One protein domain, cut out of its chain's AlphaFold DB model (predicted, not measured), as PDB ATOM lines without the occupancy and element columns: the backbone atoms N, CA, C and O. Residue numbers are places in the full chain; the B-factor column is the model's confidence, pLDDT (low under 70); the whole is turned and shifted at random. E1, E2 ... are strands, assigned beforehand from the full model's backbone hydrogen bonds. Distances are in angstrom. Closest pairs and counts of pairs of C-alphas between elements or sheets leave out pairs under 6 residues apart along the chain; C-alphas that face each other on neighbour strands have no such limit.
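Overview. This is residues 73 to 125 of the 125 residues of an uncharacterized protein of Oncorhynchus mykiss (UniProt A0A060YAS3). With little regular structure, this is one two-stranded hairpin, E1 then E2, followed by a long stretch without named elements, residues 98 to 125, that sticks out at residues 100 to 108 and, toward the opposite end, at residues 115 to 121. The printed part has 53 residues, with no named helix and two antiparallel strands; the class is all strand, with 16 residues in named elements. It is loose, with a radius of gyration of the C-alphas of 13.2 A, and elongated, spanning 40 by 22 by 18 A.

Arrangement. E1, residues 80 to 87, and E2, residues 90 to 97, form a hairpin through a tight link; their directions differ by 156 degrees. N 81 and O 96, 2.8 A apart, are within hydrogen-bond range.

Along the chain. E1 begins at C-alpha 80 (188.924, 205.281, 254.143), bends by 59 degrees at residue 84 and measures 19.7 A. E2 measures 21.9 A, ending at C-alpha 97 (186.405, 202.161, 252.320).

Size, cuts and confidence. The farthest C-alphas, Gly 102 and Cys 119, are 40.5 A apart. The printed part has no cut. pLDDT is under 70 at residues 100 to 105 and 124 to 125.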
ATOM      1  N   VAL A  73     197.631 216.593 250.625       84.44
ATOM      2  CA  VAL A  73     198.202 215.254 250.791       84.44
ATOM      3  C   VAL A  73     197.058 214.252 250.993       84.44
ATOM      4  O   VAL A  73     196.255 214.447 251.911       84.44
ATOM      5  N   PRO A  74     196.980 213.169 250.200       85.25
ATOM      6  CA  PRO A  74     196.019 212.104 250.440       85.25
ATOM      7  C   PRO A  74     196.324 211.412 251.776       85.25
ATOM      8  O   PRO A  74     197.369 210.786 251.951       85.25
ATOM      9  N   VAL A  75     195.413 211.523 252.747       90.06
ATOM     10  CA  VAL A  75     195.585 210.944 254.089       90.06
ATOM     11  C   VAL A  75     194.477 209.937 254.380       90.06
ATOM     12  O   VAL A  75     193.291 210.218 254.227       90.06
ATOM     13  N   SER A  76     194.877 208.751 254.842       92.44
ATOM     14  CA  SER A  76     193.949 207.736 255.348       92.44
ATOM     15  C   SER A  76     193.291 208.182 256.659       92.44
ATOM     16  O   SER A  76     193.965 208.698 257.548       92.44
ATOM     17  N   ASP A  77     192.007 207.874 256.844       91.81
ATOM     18  CA  ASP A  77     191.267 208.140 258.085       91.81
ATOM     19  C   ASP A  77     190.639 206.856 258.670       91.81
ATOM     20  O   ASP A  77     191.003 205.736 258.306       91.81
ATOM     21  N   GLN A  78     189.718 206.973 259.630       89.62
ATOM     22  CA  GLN A  78     189.064 205.808 260.248       89.62
ATOM     23  C   GLN A  78     188.158 205.016 259.286       89.62
ATOM     24  O   GLN A  78     187.878 203.846 259.542       89.62
ATOM     25  N   ARG A  79     187.689 205.629 258.197       89.75
ATOM     26  CA  ARG A  79     186.693 205.078 257.269       89.75
ATOM     27  C   ARG A  79     187.272 204.738 255.904       89.75
ATOM     28  O   ARG A  79     186.734 203.846 255.256       89.75
ATOM     29  N   VAL A  80     188.332 205.414 255.475       92.25
ATOM     30  CA  VAL A  80     188.924 205.281 254.143       92.25
ATOM     31  C   VAL A  80     190.425 205.042 254.269       92.25
ATOM     32  O   VAL A  80     191.137 205.719 255.010       92.25
ATOM     33  N   HIS A  81     190.904 204.024 253.568       92.94
ATOM     34  CA  HIS A  81     192.311 203.832 253.278       92.94
ATOM     35  C   HIS A  81     192.622 204.503 251.943       92.94
ATOM     36  O   HIS A  81     191.891 204.304 250.977       92.94
ATOM     37  N   VAL A  82     193.667 205.320 251.918       94.06
ATOM     38  CA  VAL A  82     194.101 206.051 250.731       94.06
ATOM     39  C   VAL A  82     195.496 205.577 250.356       94.06
ATOM     40  O   VAL A  82     196.384 205.594 251.213       94.06
ATOM     41  N   THR A  83     195.665 205.144 249.110       93.38
ATOM     42  CA  THR A  83     196.943 204.700 248.540       93.38
ATOM     43  C   THR A  83     197.238 205.447 247.249       93.38
ATOM     44  O   THR A  83     196.345 205.702 246.446       93.38
ATOM     45  N   GLU A  84     198.500 205.817 247.057       93.12
ATOM     46  CA  GLU A  84     199.007 206.282 245.767       93.12
ATOM     47  C   GLU A  84     199.485 205.052 244.987       93.12
ATOM     48  O   GLU A  84     200.272 204.253 245.500       93.12
ATOM     49  N   GLU A  85     198.981 204.869 243.770       93.44
ATOM     50  CA  GLU A  85     199.269 203.710 242.926       93.44
ATOM     51  C   GLU A  85     199.574 204.134 241.484       93.44
ATOM     52  O   GLU A  85     199.345 205.275 241.078       93.44
ATOM     53  N   LEU A  86     200.115 203.198 240.701       95.56
ATOM     54  CA  LEU A  86     200.377 203.370 239.274       95.56
ATOM     55  C   LEU A  86     199.529 202.380 238.485       95.56
ATOM     56  O   LEU A  86     199.781 201.173 238.515       95.56
ATOM     57  N   PHE A  87     198.544 202.885 237.748       94.69
ATOM     58  CA  PHE A  87     197.731 202.080 236.839       94.69
ATOM     59  C   PHE A  87     198.240 202.278 235.419       94.69
ATOM     60  O   PHE A  87     198.106 203.358 234.859       94.69
ATOM     61  N   ASP A  88     198.856 201.241 234.852       95.50
ATOM     62  CA  ASP A  88     199.454 201.285 233.506       95.50
ATOM     63  C   ASP A  88     200.400 202.491 233.298       95.50
ATOM     64  O   ASP A  88     200.414 203.147 232.261       95.50
ATOM     65  N   GLY A  89     201.171 202.831 234.338       94.44
ATOM     66  CA  GLY A  89     202.095 203.969 234.332       94.44
ATOM     67  C   GLY A  89     201.459 205.338 234.604       94.44
ATOM     68  O   GLY A  89     202.182 206.330 234.622       94.44
ATOM     69  N   VAL A  90     200.147 205.407 234.849       93.56
ATOM     70  CA  VAL A  90     199.438 206.632 235.249       93.56
ATOM     71  C   VAL A  90     199.334 206.703 236.771       93.56
ATOM     72  O   VAL A  90     198.862 205.759 237.404       93.56
ATOM     73  N   GLU A  91     199.759 207.824 237.355       93.06
ATOM     74  CA  GLU A  91     199.609 208.097 238.789       93.06
ATOM     75  C   GLU A  91     198.131 208.243 239.158       93.06
ATOM     76  O   GLU A  91     197.396 209.036 238.563       93.06
ATOM     77  N   VAL A  92     197.695 207.476 240.155       93.62
ATOM     78  CA  VAL A  92     196.326 207.494 240.667       93.62
ATOM     79  C   VAL A  92     196.322 207.487 242.189       93.62
ATOM     80  O   VAL A  92     197.220 206.942 242.830       93.62
ATOM     81  N   VAL A  93     195.265 208.048 242.771       94.25
ATOM     82  CA  VAL A  93     194.976 207.919 244.201       94.25
ATOM     83  C   VAL A  93     193.745 207.040 244.369       94.25
ATOM     84  O   VAL A  93     192.669 207.331 243.840       94.25
ATOM     85  N   VAL A  94     193.901 205.943 245.103       93.62
ATOM     86  CA  VAL A  94     192.845 204.967 245.360       93.62
ATOM     87  C   VAL A  94     192.270 205.210 246.747       93.62
ATOM     88  O   VAL A  94     192.957 205.093 247.758       93.62
ATOM     89  N   TYR A  95     190.975 205.520 246.797       92.69
ATOM     90  CA  TYR A  95     190.219 205.676 248.037       92.69
ATOM     91  C   TYR A  95     189.395 204.414 248.291       92.69
ATOM     92  O   TYR A  95     188.384 204.167 247.629       92.69
ATOM     93  N   GLN A  96     189.802 203.613 249.271       91.69
ATOM     94  CA  GLN A  96     189.150 202.355 249.613       91.69
ATOM     95  C   GLN A  96     188.439 202.435 250.975       91.69
ATOM     96  O   GLN A  96     189.084 202.635 252.005       91.69
ATOM     97  N   PRO A  97     187.111 202.230 251.045       89.69
ATOM     98  CA  PRO A  97     186.405 202.161 252.320       89.69
ATOM     99  C   PRO A  97     186.866 200.968 253.174       89.69
ATOM    100  O   PRO A  97     186.899 199.828 252.704       89.69
ATOM    101  N   LYS A  98     187.123 201.218 254.461       85.31
ATOM    102  CA  LYS A  98     187.519 200.222 255.474       85.31
ATOM    103  C   LYS A  98     186.352 199.359 255.984       85.31
ATOM    104  O   LYS A  98     186.565 198.453 256.784       85.31
ATOM    105  N   LEU A  99     185.114 199.640 255.561       73.62
ATOM    106  CA  LEU A  99     183.917 198.920 256.010       73.62
ATOM    107  C   LEU A  99     183.925 197.442 255.575       73.62
ATOM    108  O   LEU A  99     184.176 197.103 254.416       73.62
ATOM    109  N   GLN A 100     183.612 196.586 256.549       61.56
ATOM    110  CA  GLN A 100     183.547 195.125 256.484       61.56
ATOM    111  C   GLN A 100     182.271 194.646 255.766       61.56
ATOM    112  O   GLN A 100     181.331 194.166 256.391       61.56
ATOM    113  N   GLY A 101     182.209 194.782 254.444       57.41
ATOM    114  CA  GLY A 101     181.489 193.804 253.620       57.41
ATOM    115  C   GLY A 101     182.504 192.729 253.253       57.41
ATOM    116  O   GLY A 101     183.569 193.111 252.764       57.41
ATOM    117  N   GLY A 102     182.229 191.463 253.593       57.22
ATOM    118  CA  GLY A 102     183.194 190.355 253.598       57.22
ATOM    119  C   GLY A 102     184.181 190.379 252.430       57.22
ATOM    120  O   GLY A 102     183.806 190.718 251.311       57.22
ATOM    121  N   ASP A 103     185.432 190.007 252.714       58.59
ATOM    122  CA  ASP A 103     186.621 190.014 251.831       58.59
ATOM    123  C   ASP A 103     186.450 189.316 250.461       58.59
ATOM    124  O   ASP A 103     187.375 189.245 249.659       58.59
ATOM    125  N   THR A 104     185.268 188.770 250.191       58.06
ATOM    126  CA  THR A 104     184.938 187.880 249.085       58.06
ATOM    127  C   THR A 104     183.930 188.450 248.083       58.06
ATOM    128  O   THR A 104     183.721 187.821 247.048       58.06
ATOM    129  N   GLU A 105     183.325 189.624 248.314       68.69
ATOM    130  CA  GLU A 105     182.412 190.243 247.336       68.69
ATOM    131  C   GLU A 105     183.098 191.319 246.480       68.69
ATOM    132  O   GLU A 105     183.702 192.268 246.987       68.69
ATOM    133  N   LEU A 106     182.958 191.197 245.153       74.88
ATOM    134  CA  LEU A 106     183.392 192.214 244.195       74.88
ATOM    135  C   LEU A 106     182.673 193.539 244.478       74.88
ATOM    136  O   LEU A 106     181.444 193.623 244.462       74.88
ATOM    137  N   ARG A 107     183.454 194.595 244.701       76.94
ATOM    138  CA  ARG A 107     182.945 195.943 244.976       76.94
ATOM    139  C   ARG A 107     182.861 196.745 243.678       76.94
ATOM    140  O   ARG A 107     183.675 196.571 242.775       76.94
ATOM    141  N   ARG A 108     181.886 197.653 243.582       86.50
ATOM    142  CA  ARG A 108     181.829 198.621 242.473       86.50
ATOM    143  C   ARG A 108     182.885 199.699 242.689       86.50
ATOM    144  O   ARG A 108     182.972 200.247 243.785       86.50
ATOM    145  N   ALA A 109     183.633 200.013 241.638       90.19
ATOM    146  CA  ALA A 109     184.563 201.133 241.614       90.19
ATOM    147  C   ALA A 109     183.915 202.365 240.965       90.19
ATOM    148  O   ALA A 109     183.009 202.241 240.138       90.19
ATOM    149  N   VAL A 110     184.407 203.546 241.331       94.25
ATOM    150  CA  VAL A 110     184.096 204.818 240.673       94.25
ATOM    151  C   VAL A 110     185.408 205.383 240.153       94.25
ATOM    152  O   VAL A 110     186.374 205.471 240.904       94.25
ATOM    153  N   ILE A 111     185.435 205.758 238.875       94.25
ATOM    154  CA  ILE A 111     186.567 206.469 238.279       94.25
ATOM    155  C   ILE A 111     186.238 207.956 238.340       94.25
ATOM    156  O   ILE A 111     185.265 208.401 237.727       94.25
ATOM    157  N   TYR A 112     187.030 208.704 239.101       93.31
ATOM    158  CA  TYR A 112     186.950 210.156 239.160       93.31
ATOM    159  C   TYR A 112     188.058 210.754 238.298       93.31
ATOM    160  O   TYR A 112     189.222 210.385 238.431       93.31
ATOM    161  N   LEU A 113     187.679 211.666 237.409       92.88
ATOM    162  CA  LEU A 113     188.599 212.444 236.590       92.88
ATOM    163  C   LEU A 113     188.474 213.893 237.054       92.88
ATOM    164  O   LEU A 113     187.372 214.447 237.021       92.88
ATOM    165  N   HIS A 114     189.573 214.476 237.532       90.88
ATOM    166  CA  HIS A 114     189.570 215.851 238.022       90.88
ATOM    167  C   HIS A 114     189.343 216.857 236.879       90.88
ATOM    168  O   HIS A 114     189.398 216.524 235.692       90.88
ATOM    169  N   GLY A 115     189.026 218.095 237.259       88.88
ATOM    170  CA  GLY A 115     188.795 219.197 236.332       88.88
ATOM    171  C   GLY A 115     190.092 219.850 235.847       88.88
ATOM    172  O   GLY A 115     191.035 219.184 235.447       88.88
ATOM    173  N   GLY A 116     190.126 221.183 235.846       87.19
ATOM    174  CA  GLY A 116     191.337 221.944 235.510       87.19
ATOM    175  C   GLY A 116     191.575 222.177 234.014       87.19
ATOM    176  O   GLY A 116     192.671 222.561 233.611       87.19
ATOM    177  N   GLY A 117     190.552 221.972 233.175       86.94
ATOM    178  CA  GLY A 117     190.569 222.398 231.770       86.94
ATOM    179  C   GLY A 117     191.704 221.791 230.943       86.94
ATOM    180  O   GLY A 117     192.198 222.451 230.036       86.94
ATOM    181  N   TRP A 118     192.120 220.564 231.280       86.62
ATOM    182  CA  TRP A 118     193.231 219.823 230.661       86.62
ATOM    183  C   TRP A 118     194.636 220.409 230.863       86.62
ATOM    184  O   TRP A 118     195.586 219.890 230.283       86.62
ATOM    185  N   CYS A 119     194.785 221.447 231.688       86.06
ATOM    186  CA  CYS A 119     196.077 222.098 231.924       86.06
ATOM    187  C   CYS A 119     196.465 222.155 233.402       86.06
ATOM    188  O   CYS A 119     197.640 222.335 233.707       86.06
ATOM    189  N   LEU A 120     195.491 222.051 234.307       87.44
ATOM    190  CA  LEU A 120     195.669 222.276 235.736       87.44
ATOM    191  C   LEU A 120     195.174 221.077 236.539       87.44
ATOM    192  O   LEU A 120     194.268 220.361 236.117       87.44
ATOM    193  N   GLY A 121     195.766 220.910 237.711       86.50
ATOM    194  CA  GLY A 121     195.463 219.844 238.653       86.50
ATOM    195  C   GLY A 121     196.338 218.607 238.549       86.50
ATOM    196  O   GLY A 121     197.191 218.484 237.669       86.50
ATOM    197  N   SER A 122     196.182 217.717 239.527       85.50
ATOM    198  CA  SER A 122     196.960 216.481 239.649       85.50
ATOM    199  C   SER A 122     196.172 215.411 240.399       85.50
ATOM    200  O   SER A 122     195.191 215.712 241.070       85.50
ATOM    201  N   ALA A 123     196.639 214.161 240.349       81.06
ATOM    202  CA  ALA A 123     196.028 213.059 241.094       81.06
ATOM    203  C   ALA A 123     196.019 213.278 242.621       81.06
ATOM    204  O   ALA A 123     195.188 212.705 243.314       81.06
ATOM    205  N   SER A 124     196.926 214.113 243.128       68.56
ATOM    206  CA  SER A 124     197.048 214.474 244.545       68.56
ATOM    207  C   SER A 124     196.419 215.832 244.887       68.56
ATOM    208  O   SER A 124     196.946 216.551 245.734       68.56
ATOM    209  N   GLU A 125     195.373 216.237 244.169       58.03
ATOM    210  CA  GLU A 125     194.485 217.326 244.610       58.03
ATOM    211  C   GLU A 125     193.496 216.859 245.685       58.03
ATOM    212  O   GLU A 125     192.943 215.742 245.559       58.03
TER     213      GLU A 125